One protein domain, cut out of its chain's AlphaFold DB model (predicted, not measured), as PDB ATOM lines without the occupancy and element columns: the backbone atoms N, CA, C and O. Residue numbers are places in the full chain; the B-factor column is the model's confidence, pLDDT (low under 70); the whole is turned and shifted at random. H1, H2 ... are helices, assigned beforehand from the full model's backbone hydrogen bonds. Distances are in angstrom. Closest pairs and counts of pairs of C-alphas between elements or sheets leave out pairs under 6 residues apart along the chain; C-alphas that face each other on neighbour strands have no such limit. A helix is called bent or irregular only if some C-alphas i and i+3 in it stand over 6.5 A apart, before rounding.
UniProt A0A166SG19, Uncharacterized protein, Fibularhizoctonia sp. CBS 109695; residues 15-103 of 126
ATOM      1  N   SER A  15     134.680 156.389 164.106       83.94
ATOM      2  CA  SER A  15     136.067 156.724 163.846       83.94
ATOM      3  C   SER A  15     136.201 158.221 163.547       83.94
ATOM      4  O   SER A  15     135.371 158.809 162.849       83.94
ATOM      5  N   ILE A  16     137.286 158.836 164.022       84.31
ATOM      6  CA  ILE A  16     137.645 160.217 163.655       84.31
ATOM      7  C   ILE A  16     137.741 160.352 162.129       84.31
ATOM      8  O   ILE A  16     137.323 161.365 161.576       84.31
ATOM      9  N   SER A  17     138.215 159.313 161.434       84.31
ATOM     10  CA  SER A  17     138.250 159.267 159.970       84.31
ATOM     11  C   SER A  17     136.873 159.453 159.331       84.31
ATOM     12  O   SER A  17     136.765 160.231 158.390       84.31
ATOM     13  N   THR A  18     135.820 158.820 159.858       88.38
ATOM     14  CA  THR A  18     134.446 158.980 159.351       88.38
ATOM     15  C   THR A  18     133.961 160.417 159.526       88.38
ATOM     16  O   THR A  18     133.383 160.984 158.604       88.38
ATOM     17  N   LEU A  19     134.240 161.037 160.679       88.25
ATOM     18  CA  LEU A  19     133.862 162.432 160.940       88.25
ATOM     19  C   LEU A  19     134.585 163.393 159.995       88.25
ATOM     20  O   LEU A  19     133.953 164.248 159.380       88.25
ATOM     21  N   VAL A  20     135.900 163.222 159.835       87.81
ATOM     22  CA  VAL A  20     136.698 164.027 158.903       87.81
ATOM     23  C   VAL A  20     136.182 163.846 157.478       87.81
ATOM     24  O   VAL A  20     135.984 164.836 156.779       87.81
ATOM     25  N   GLN A  21     135.899 162.616 157.050       88.69
ATOM     26  CA  GLN A  21     135.369 162.331 155.717       88.69
ATOM     27  C   GLN A  21     133.993 162.963 155.489       88.69
ATOM     28  O   GLN A  21     133.779 163.559 154.432       88.69
ATOM     29  N   PHE A  22     133.102 162.907 156.481       92.19
ATOM     30  CA  PHE A  22     131.787 163.545 156.429       92.19
ATOM     31  C   PHE A  22     131.906 165.059 156.273       92.19
ATOM     32  O   PHE A  22     131.344 165.622 155.334       92.19
ATOM     33  N   ILE A  23     132.688 165.709 157.142       90.81
ATOM     34  CA  ILE A  23     132.923 167.159 157.095       90.81
ATOM     35  C   ILE A  23     133.488 167.552 155.732       90.81
ATOM     36  O   ILE A  23     133.003 168.487 155.099       90.81
ATOM     37  N   SER A  24     134.479 166.803 155.252       89.44
ATOM     38  CA  SER A  24     135.157 167.090 153.992       89.44
ATOM     39  C   SER A  24     134.221 166.944 152.801       89.44
ATOM     40  O   SER A  24     134.176 167.825 151.948       89.44
ATOM     41  N   CYS A  25     133.445 165.863 152.740       91.00
ATOM     42  CA  CYS A  25     132.469 165.649 151.675       91.00
ATOM     43  C   CYS A  25     131.382 166.727 151.691       91.00
ATOM     44  O   CYS A  25     131.094 167.320 150.655       91.00
ATOM     45  N   ALA A  26     130.819 167.031 152.860       92.44
ATOM     46  CA  ALA A  26     129.781 168.046 153.000       92.44
ATOM     47  C   ALA A  26     130.299 169.452 152.653       92.44
ATOM     48  O   ALA A  26     129.596 170.223 152.007       92.44
ATOM     49  N   ALA A  27     131.549 169.769 152.998       90.62
ATOM     50  CA  ALA A  27     132.170 171.046 152.660       90.62
ATOM     51  C   ALA A  27     132.359 171.241 151.148       90.62
ATOM     52  O   ALA A  27     132.236 172.357 150.646       90.62
ATOM     53  N   HIS A  28     132.614 170.159 150.409       88.44
ATOM     54  CA  HIS A  28     132.657 170.189 148.945       88.44
ATOM     55  C   HIS A  28     131.284 170.418 148.305       88.44
ATOM     56  O   HIS A  28     131.237 170.866 147.166       88.44
ATOM     57  N   LEU A  29     130.202 170.138 149.033       91.00
ATOM     58  CA  LEU A  29     128.822 170.193 148.558       91.00
ATOM     59  C   LEU A  29     128.084 171.464 148.977       91.00
ATOM     60  O   LEU A  29     126.880 171.549 148.772       91.00
ATOM     61  N   LYS A  30     128.751 172.447 149.592       90.44
ATOM     62  CA  LYS A  30     128.073 173.651 150.115       90.44
ATOM     63  C   LYS A  30     127.310 174.403 149.028       90.44
ATOM     64  O   LYS A  30     126.168 174.788 149.266       90.44
ATOM     65  N   ASP A  31     127.899 174.537 147.844       88.44
ATOM     66  CA  ASP A  31     127.254 175.196 146.704       88.44
ATOM     67  C   ASP A  31     126.032 174.399 146.220       88.44
ATOM     68  O   ASP A  31     124.961 174.969 146.023       88.44
ATOM     69  N   ASP A  32     126.147 173.071 146.120       90.81
ATOM     70  CA  ASP A  32     125.035 172.185 145.749       90.81
ATOM     71  C   ASP A  32     123.908 172.204 146.793       90.81
ATOM     72  O   ASP A  32     122.723 172.197 146.457       90.81
ATOM     73  N   ILE A  33     124.267 172.266 148.078       92.50
ATOM     74  CA  ILE A  33     123.320 172.408 149.182       92.50
ATOM     75  C   ILE A  33     122.565 173.731 149.033       92.50
ATOM     76  O   ILE A  33     121.336 173.707 149.059       92.50
ATOM     77  N   LEU A  34     123.267 174.850 148.827       90.56
ATOM     78  CA  LEU A  34     122.670 176.181 148.667       90.56
ATOM     79  C   LEU A  34     121.759 176.286 147.442       90.56
ATOM     80  O   LEU A  34     120.684 176.870 147.543       90.56
ATOM     81  N   LEU A  35     122.133 175.671 146.314       89.75
ATOM     82  CA  LEU A  35     121.346 175.680 145.071       89.75
ATOM     83  C   LEU A  35     119.936 175.094 145.225       89.75
ATOM     84  O   LEU A  35     119.053 175.379 144.419       89.75
ATOM     85  N   THR A  36     119.728 174.260 146.238       89.50
ATOM     86  CA  THR A  36     118.438 173.613 146.506       89.50
ATOM     87  C   THR A  36     117.625 174.303 147.601       89.50
ATOM     88  O   THR A  36     116.511 173.866 147.893       89.50
ATOM     89  N   GLN A  37     118.163 175.360 148.218       87.94
ATOM     90  CA  GLN A  37     117.464 176.110 149.255       87.94
ATOM     91  C   GLN A  37     116.580 177.213 148.655       87.94
ATOM     92  O   GLN A  37     116.835 177.693 147.547       87.94
ATOM     93  N   PRO A  38     115.537 177.644 149.384       88.00
ATOM     94  CA  PRO A  38     114.791 178.856 149.064       88.00
ATOM     95  C   PRO A  38     115.703 180.079 148.868       88.00
ATOM     96  O   PRO A  38     116.684 180.256 149.587       88.00
ATOM     97  N   ALA A  39     115.363 180.941 147.904       86.44
ATOM     98  CA  ALA A  39     116.181 182.099 147.525       86.44
ATOM     99  C   ALA A  39     116.285 183.188 148.613       86.44
ATOM    100  O   ALA A  39     117.131 184.073 148.524       86.44
ATOM    101  N   ASP A  40     115.410 183.144 149.617       88.25
ATOM    102  CA  ASP A  40     115.391 184.022 150.787       88.25
ATOM    103  C   ASP A  40     116.251 183.501 151.951       88.25
ATOM    104  O   ASP A  40     116.392 184.190 152.962       88.25
ATOM    105  N   MET A  41     116.846 182.310 151.824       86.56
ATOM    106  CA  MET A  41     117.738 181.767 152.842       86.56
ATOM    107  C   MET A  41     119.071 182.527 152.887       86.56
ATOM    108  O   MET A  41     119.706 182.786 151.866       86.56
ATOM    109  N   ASP A  42     119.530 182.833 154.102       88.25
ATOM    110  CA  ASP A  42     120.848 183.417 154.337       88.25
ATOM    111  C   ASP A  42     121.963 182.393 154.071       88.25
ATOM    112  O   ASP A  42     122.148 181.440 154.829       88.25
ATOM    113  N   ALA A  43     122.744 182.621 153.012       88.50
ATOM    114  CA  ALA A  43     123.848 181.748 152.618       88.50
ATOM    115  C   ALA A  43     124.999 181.685 153.644       88.50
ATOM    116  O   ALA A  43     125.839 180.784 153.579       88.50
ATOM    117  N   SER A  44     125.055 182.613 154.607       87.75
ATOM    118  CA  SER A  44     126.043 182.593 155.692       87.75
ATOM    119  C   SER A  44     125.733 181.565 156.786       87.75
ATOM    120  O   SER A  44     126.603 181.273 157.611       87.75
ATOM    121  N   MET A  45     124.536 180.966 156.765       90.06
ATOM    122  CA  MET A  45     124.100 179.952 157.722       90.06
ATOM    123  C   MET A  45     123.883 178.594 157.054       90.06
ATOM    124  O   MET A  45     123.365 178.500 155.942       90.06
ATOM    125  N   ALA A  46     124.249 177.518 157.755       92.38
ATOM    126  CA  ALA A  46     123.968 176.170 157.280       92.38
ATOM    127  C   ALA A  46     122.461 175.870 157.343       92.38
ATOM    128  O   ALA A  46     121.836 176.130 158.379       92.38
ATOM    129  N   PRO A  47     121.871 175.248 156.306       93.12
ATOM    130  CA  PRO A  47     120.472 174.846 156.356       93.12
ATOM    131  C   PRO A  47     120.234 173.784 157.432       93.12
ATOM    132  O   PRO A  47     121.090 172.945 157.721       93.12
ATOM    133  N   GLU A  48     119.034 173.785 158.010       90.69
ATOM    134  CA  GLU A  48     118.631 172.775 158.998       90.69
ATOM    135  C   GLU A  48     118.467 171.382 158.383       90.69
ATOM    136  O   GLU A  48     118.756 170.378 159.032       90.69
ATOM    137  N   ILE A  49     118.024 171.314 157.126       89.75
ATOM    138  CA  ILE A  49     117.686 170.062 156.447       89.75
ATOM    139  C   ILE A  49     118.547 169.923 155.198       89.75
ATOM    140  O   ILE A  49     118.619 170.831 154.370       89.75
ATOM    141  N   LEU A  50     119.181 168.759 155.051       93.19
ATOM    142  CA  LEU A  50     119.925 168.429 153.846       93.19
ATOM    143  C   LEU A  50     118.986 168.022 152.703       93.19
ATOM    144  O   LEU A  50     118.005 167.308 152.926       93.19
ATOM    145  N   PRO A  51     119.327 168.374 151.455       92.69
ATOM    146  CA  PRO A  51     118.618 167.862 150.289       92.69
ATOM    147  C   PRO A  51     118.726 166.329 150.208       92.69
ATOM    148  O   PRO A  51     119.792 165.782 150.511       92.69
ATOM    149  N   PRO A  52     117.689 165.608 149.739       92.38
ATOM    150  CA  PRO A  52     117.686 164.141 149.720       92.38
ATOM    151  C   PRO A  52     118.883 163.506 148.992       92.38
ATOM    152  O   PRO A  52     119.425 162.499 149.453       92.38
ATOM    153  N   GLY A  53     119.330 164.108 147.883       91.44
ATOM    154  CA  GLY A  53     120.502 163.643 147.129       91.44
ATOM    155  C   GLY A  53     121.809 163.791 147.915       91.44
ATOM    156  O   GLY A  53     122.610 162.860 147.970       91.44
ATOM    157  N   ILE A  54     121.980 164.916 148.613       94.50
ATOM    158  CA  ILE A  54     123.143 165.178 149.474       94.50
ATOM    159  C   ILE A  54     123.152 164.228 150.672       94.50
ATOM    160  O   ILE A  54     124.184 163.636 150.985       94.50
ATOM    161  N   ARG A  55     121.989 164.018 151.303       95.50
ATOM    162  CA  ARG A  55     121.818 163.064 152.407       95.50
ATOM    163  C   ARG A  55     122.234 161.652 151.987       95.50
ATOM    164  O   ARG A  55     123.001 160.994 152.684       95.50
ATOM    165  N   THR A  56     121.774 161.217 150.814       94.31
ATOM    166  CA  THR A  56     122.081 159.891 150.261       94.31
ATOM    167  C   THR A  56     123.560 159.745 149.919       94.31
ATOM    168  O   THR A  56     124.181 158.731 150.241       94.31
ATOM    169  N   PHE A  57     124.155 160.772 149.314       93.81
ATOM    170  CA  PHE A  57     125.581 160.788 149.023       93.81
ATOM    171  C   PHE A  57     126.432 160.696 150.289       93.81
ATOM    172  O   PHE A  57     127.318 159.850 150.339       93.81
ATOM    173  N   LEU A  58     126.160 161.510 151.313       94.25
ATOM    174  CA  LEU A  58     126.942 161.506 152.553       94.25
ATOM    175  C   LEU A  58     126.841 160.170 153.295       94.25
ATOM    176  O   LEU A  58     127.859 159.688 153.789       94.25
ATOM    177  N   GLY A  59     125.654 159.553 153.306       93.88
ATOM    178  CA  GLY A  59     125.454 158.201 153.836       93.88
ATOM    179  C   GLY A  59     126.360 157.177 153.153       93.88
ATOM    180  O   GLY A  59     127.152 156.501 153.804       93.88
ATOM    181  N   ASN A  60     126.316 157.135 151.821       93.12
ATOM    182  CA  ASN A  60     127.115 156.199 151.029       93.12
ATOM    183  C   ASN A  60     128.621 156.481 151.108       93.12
ATOM    184  O   ASN A  60     129.420 155.558 151.236       93.12
ATOM    185  N   ALA A  61     129.011 157.753 151.020       90.69
ATOM    186  CA  ALA A  61     130.405 158.169 151.017       90.69
ATOM    187  C   ALA A  61     131.078 157.891 152.359       90.69
ATOM    188  O   ALA A  61     132.263 157.586 152.374       90.69
ATOM    189  N   CYS A  62     130.355 158.002 153.475       90.94
ATOM    190  CA  CYS A  62     130.912 157.805 154.815       90.94
ATOM    191  C   CYS A  62     130.622 156.416 155.399       90.94
ATOM    192  O   CYS A  62     131.027 156.164 156.530       90.94
ATOM    193  N   ASP A  63     129.942 155.547 154.643       90.12
ATOM    194  CA  ASP A  63     129.458 154.236 155.093       90.12
ATOM    195  C   ASP A  63     128.631 154.328 156.389       90.12
ATOM    196  O   ASP A  63     128.853 153.610 157.363       90.12
ATOM    197  N   ILE A  64     127.690 155.280 156.419       90.44
ATOM    198  CA  ILE A  64     126.796 155.506 157.561       90.44
ATOM    199  C   ILE A  64     125.328 155.295 157.172       90.44
ATOM    200  O   ILE A  64     124.922 155.668 156.065       90.44
ATOM    201  N   PRO A  65     124.495 154.748 158.081       90.50
ATOM    202  CA  PRO A  65     123.058 154.654 157.858       90.50
ATOM    203  C   PRO A  65     122.446 156.032 157.601       90.50
ATOM    204  O   PRO A  65     122.812 157.011 158.252       90.50
ATOM    205  N   LEU A  66     121.469 156.109 156.693       88.38
ATOM    206  CA  LEU A  66     120.809 157.378 156.355       88.38
ATOM    207  C   LEU A  66     120.168 158.048 157.574       88.38
ATOM    208  O   LEU A  66     120.211 159.269 157.686       88.38
ATOM    209  N   ASP A  67     119.654 157.259 158.516       86.62
ATOM    210  CA  ASP A  67     119.063 157.756 159.764       86.62
ATOM    211  C   ASP A  67     120.091 158.458 160.666       86.62
ATOM    212  O   ASP A  67     119.737 159.306 161.483       86.62
ATOM    213  N   CYS A  68     121.380 158.149 160.498       88.62
ATOM    214  CA  CYS A  68     122.471 158.808 161.208       88.62
ATOM    215  C   CYS A  68     122.932 160.099 160.517       88.62
ATOM    216  O   CYS A  68     123.482 160.971 161.187       88.62
ATOM    217  N   VAL A  69     122.699 160.259 159.208       92.75
ATOM    218  CA  VAL A  69     123.173 161.426 158.439       92.75
ATOM    219  C   VAL A  69     122.614 162.729 159.005       92.75
ATOM    220  O   VAL A  69     123.359 163.694 159.157       92.75
ATOM    221  N   ASP A  70     121.334 162.751 159.378       91.06
ATOM    222  CA  ASP A  70     120.687 163.957 159.909       91.06
ATOM    223  C   ASP A  70     121.250 164.336 161.283       91.06
ATOM    224  O   ASP A  70     121.456 165.511 161.583       91.06
ATOM    225  N   VAL A  71     121.580 163.332 162.100       89.50
ATOM    226  CA  VAL A  71     122.228 163.538 163.399       89.50
ATOM    227  C   VAL A  71     123.630 164.120 163.215       89.50
ATOM    228  O   VAL A  71     124.043 165.008 163.961       89.50
ATOM    229  N   TYR A  72     124.359 163.654 162.202       90.19
ATOM    230  CA  TYR A  72     125.728 164.099 161.945       90.19
ATOM    231  C   TYR A  72     125.724 165.500 161.363       90.19
ATOM    232  O   TYR A  72     126.521 166.335 161.778       90.19
ATOM    233  N   TRP A  73     124.788 165.782 160.459       93.50
ATOM    234  CA  TRP A  73     124.567 167.124 159.955       93.50
ATOM    235  C   TRP A  73     124.232 168.083 161.095       93.50
ATOM    236  O   TRP A  73     124.922 169.083 161.263       93.50
ATOM    237  N   LEU A  74     123.272 167.745 161.959       91.19
ATOM    238  CA  LEU A  74     122.919 168.577 163.112       91.19
ATOM    239  C   LEU A  74     124.123 168.857 164.027       91.19
ATOM    240  O   LEU A  74     124.244 169.956 164.568       91.19
ATOM    241  N   ALA A  75     125.011 167.876 164.205       88.94
ATOM    242  CA  ALA A  75     126.195 168.010 165.046       88.94
ATOM    243  C   ALA A  75     127.347 168.788 164.381       88.94
ATOM    244  O   ALA A  75     128.096 169.463 165.086       88.94
ATOM    245  N   LEU A  76     127.511 168.686 163.058       90.75
ATOM    246  CA  LEU A  76     128.713 169.126 162.335       90.75
ATOM    247  C   LEU A  76     128.473 170.276 161.351       90.75
ATOM    248  O   LEU A  76     129.446 170.825 160.833       90.75
ATOM    249  N   LYS A  77     127.218 170.657 161.079       92.19
ATOM    250  CA  LYS A  77     126.874 171.650 160.049       92.19
ATOM    251  C   LYS A  77     127.605 172.973 160.231       92.19
ATOM    252  O   LYS A  77     128.110 173.503 159.253       92.19
ATOM    253  N   GLU A  78     127.751 173.457 161.465       90.38
ATOM    254  CA  GLU A  78     128.459 174.714 161.741       90.38
ATOM    255  C   GLU A  78     129.949 174.603 161.405       90.38
ATOM    256  O   GLU A  78     130.508 175.495 160.779       90.38
ATOM    257  N   THR A  79     130.584 173.473 161.729       88.31
ATOM    258  CA  THR A  79     131.981 173.206 161.353       88.31
ATOM    259  C   THR A  79     132.135 173.121 159.835       88.31
ATOM    260  O   THR A  79     133.053 173.708 159.268       88.31
ATOM    261  N   VAL A  80     131.210 172.454 159.141       89.94
ATOM    262  CA  VAL A  80     131.182 172.426 157.669       89.94
ATOM    263  C   VAL A  80     131.009 173.841 157.099       89.94
ATOM    264  O   VAL A  80     131.646 174.204 156.103       89.94
ATOM    265  N   TRP A  81     130.163 174.663 157.725       90.38
ATOM    266  CA  TRP A  81     129.805 175.985 157.219       90.38
ATOM    267  C   TRP A  81     130.850 177.064 157.484       90.38
ATOM    268  O   TRP A  81     131.103 177.872 156.594       90.38
ATOM    269  N   GLN A  82     131.499 177.046 158.643       83.31
ATOM    270  CA  GLN A  82     132.474 178.063 159.035       83.31
ATOM    271  C   GLN A  82     133.914 177.646 158.698       83.31
ATOM    272  O   GLN A  82     134.667 178.436 158.132       83.31
ATOM    273  N   ASP A  83     134.270 176.379 158.934       71.12
ATOM    274  CA  ASP A  83     135.663 175.906 158.875       71.12
ATOM    275  C   ASP A  83     135.960 175.005 157.661       71.12
ATOM    276  O   ASP A  83     137.116 174.786 157.299       71.12
ATOM    277  N   GLY A  84     134.925 174.510 156.972       58.62
ATOM    278  CA  GLY A  84     135.048 173.589 155.832       58.62
ATOM    279  C   GLY A  84     135.724 174.159 154.574       58.62
ATOM    280  O   GLY A  84     135.875 173.446 153.584       58.62
ATOM    281  N   SER A  85     136.147 175.428 154.573       53.19
ATOM    282  CA  SER A  85     136.922 176.009 153.462       53.19
ATOM    283  C   SER A  85     138.285 175.326 153.292       53.19
ATOM    284  O   SER A  85     138.784 175.198 152.171       53.19
ATOM    285  N   GLN A  86     138.852 174.789 154.377       57.06
ATOM    286  CA  GLN A  86     139.946 173.829 154.307       57.06
ATOM    287  C   GLN A  86     139.351 172.459 153.990       57.06
ATOM    288  O   GLN A  86     138.955 171.705 154.870       57.06
ATOM    289  N   ARG A  87     139.251 172.154 152.695       61.66
ATOM    290  CA  ARG A  87     138.895 170.833 152.166       61.66
ATOM    291  C   ARG A  87     139.878 169.788 152.715       61.66
ATOM    292  O   ARG A  87     140.959 169.602 152.160       61.66
ATOM    293  N   LEU A  88     139.543 169.166 153.846       58.41
ATOM    294  CA  LEU A  88     140.395 168.179 154.511       58.41
ATOM    295  C   LEU A  88     140.390 166.867 153.699       58.41
ATOM    296  O   LEU A  88     139.349 166.372 153.286       58.41
ATOM    297  N   GLY A  89     141.565 166.283 153.458       61.72
ATOM    298  CA  GLY A  89     141.690 164.961 152.830       61.72
ATOM    299  C   GLY A  89     141.327 164.868 151.336       61.72
ATOM    300  O   GLY A  89     140.778 165.780 150.719       61.72
ATOM    301  N   ASP A  90     141.657 163.720 150.737       68.19
ATOM    302  CA  ASP A  90     141.320 163.403 149.347       68.19
ATOM    303  C   ASP A  90     139.933 162.748 149.270       68.19
ATOM    304  O   ASP A  90     139.772 161.543 149.458       68.19
ATOM    305  N   THR A  91     138.908 163.559 149.011       69.75
ATOM    306  CA  THR A  91     137.526 163.078 148.848       69.75
ATOM    307  C   THR A  91     137.200 162.690 147.404       69.75
ATOM    308  O   THR A  91     136.114 162.174 147.140       69.75
ATOM    309  N   LYS A  92     138.141 162.844 146.460       75.06
ATOM    310  CA  LYS A  92     137.929 162.599 145.025       75.06
ATOM    311  C   LYS A  92     137.361 161.213 144.740       75.06
ATOM    312  O   LYS A  92     136.445 161.081 143.931       75.06
ATOM    313  N   SER A  93     137.880 160.193 145.420       76.69
ATOM    314  CA  SER A  93     137.440 158.804 145.255       76.69
ATOM    315  C   SER A  93     135.961 158.610 145.616       76.69
ATOM    316  O   SER A  93     135.254 157.883 144.920       76.69
ATOM    317  N   GLN A  94     135.462 159.315 146.634       76.31
ATOM    318  CA  GLN A  94     134.065 159.235 147.068       76.31
ATOM    319  C   GLN A  94     133.126 159.911 146.074       76.31
ATOM    320  O   GLN A  94     132.110 159.336 145.687       76.31
ATOM    321  N   PHE A  95     133.502 161.091 145.581       76.69
ATOM    322  CA  PHE A  95     132.757 161.782 144.528       76.69
ATOM    323  C   PHE A  95     132.715 160.971 143.231       76.69
ATOM    324  O   PHE A  95     131.663 160.859 142.609       76.69
ATOM    325  N   GLN A  96     133.826 160.339 142.842       79.12
ATOM    326  CA  GLN A  96     133.861 159.469 141.664       79.12
ATOM    327  C   GLN A  96     132.981 158.227 141.825       79.12
ATOM    328  O   GLN A  96     132.277 157.850 140.893       79.12
ATOM    329  N   LYS A  97     133.012 157.596 143.002       80.12
ATOM    330  CA  LYS A  97     132.287 156.348 143.256       80.12
ATOM    331  C   LYS A  97     130.786 156.561 143.471       80.12
ATOM    332  O   LYS A  97     129.993 155.718 143.060       80.12
ATOM    333  N   HIS A  98     130.396 157.664 144.108       80.12
ATOM    334  CA  HIS A  98     129.025 157.871 144.581       80.12
ATOM    335  C   HIS A  98     128.333 159.107 143.993       80.12
ATOM    336  O   HIS A  98     127.107 159.179 144.046       80.12
ATOM    337  N   GLY A  99     129.059 160.067 143.412       73.56
ATOM    338  CA  GLY A  99     128.491 161.350 142.981       73.56
ATOM    339  C   GLY A  99     127.511 161.229 141.814       73.56
ATOM    340  O   GLY A  99     126.389 161.724 141.901       73.56
ATOM    341  N   HIS A 100     127.880 160.485 140.763       75.50
ATOM    342  CA  HIS A 100     127.075 160.379 139.537       75.50
ATOM    343  C   HIS A 100     125.654 159.855 139.793       75.50
ATOM    344  O   HIS A 100     124.681 160.438 139.324       75.50
ATOM    345  N   ASN A 101     125.525 158.812 140.620       77.00
ATOM    346  CA  ASN A 101     124.232 158.211 140.967       77.00
ATOM    347  C   ASN A 101     123.338 159.128 141.819       77.00
ATOM    348  O   ASN A 101     122.160 158.832 141.992       77.00
ATOM    349  N   ASN A 102     123.890 160.220 142.355       71.19
ATOM    350  CA  ASN A 102     123.185 161.187 143.194       71.19
ATOM    351  C   ASN A 102     123.048 162.563 142.521       71.19
ATOM    352  O   ASN A 102     122.660 163.523 143.181       71.19
ATOM    353  N   GLY A 103     123.365 162.678 141.225       69.44
ATOM    354  CA  GLY A 103     123.299 163.949 140.496       69.44
ATOM    355  C   GLY A 103     124.355 164.976 140.921       69.44
ATOM    356  O   GLY A 103     124.203 166.155 140.625       69.44
TER     357      GLY A 103
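What this domain is: This is residues 15 to 103 of the 126 residues of an uncharacterized protein of Fibularhizoctonia sp. CBS 109695 (UniProt A0A166SG19). Three helices, H1, H3 and H4, make a triangle in which each packs on the other two, and H5 packs on H3, away from H4. Short H2 leads from H1 to a wide loop, residues 36 to 51, whose tip at Asp 40 makes one end of the longest axis. The printed part has 89 residues with five named helices, H1 to H5 in order, and no named strand; the class is all helix. It is compact, with a radius of gyration of the C-alphas of 12.0 A, and spans 34 by 26 by 23 A.

How they stand to each other: Start at H1, residues 16 to 28: it touches the hub, H3, residues 52 to 62, opposite ways at a tilt of 36 degrees, only just steep, with the C-alphas of Thr 18 and Cys 62 closest at 5.9 A. H2, residues 30 to 35, is close to H3 but not clearly touching, the closest C-alphas, of Ile 33 and Ile 54, being 7.2 A apart. H4, residues 66 to 82, is about perpendicular to H3 at 89 degrees and touches it with residues 66 to 70 alone, closest at the C-alphas of Gly 59 and Leu 66, 5.3 A. H4 is irregular, C-alphas 75 and 78 being 7.8 A apart, with a kink of 58 degrees near residue 75. Its residues 76 to 81 alone touch H1, closest at the C-alphas of Ala 27 and Val 80, 5.3 A. H5, residues 92 to 102, is irregular too, C-alphas 97 and 100 being 7.6 A apart; it touches H3, closest at the C-alphas of Gly 53 and Asn 102, 5.4 A. In H1, H2 and H3 every O i to N i+4 pair is within hydrogen-bond range; in H4 9 of 13 are, in H5 4 of 7.

Where its parts are: Find C-alpha 16 at (137.645, 160.217, 163.655); from there H1 runs 18.5 A to residue 28. H3 measures 15.5 A, H4 23.9 A and H5 14.9 A, ending at C-alpha 102, (123.185, 161.187, 143.194).

The domain as a whole: The C-alphas farthest apart, of Ser 15 and Asp 40, are 36.6 A apart. The printed part has no cut, and the link from H2 to H3 is long. Residues 84 to 91 and 103 have pLDDT under 70.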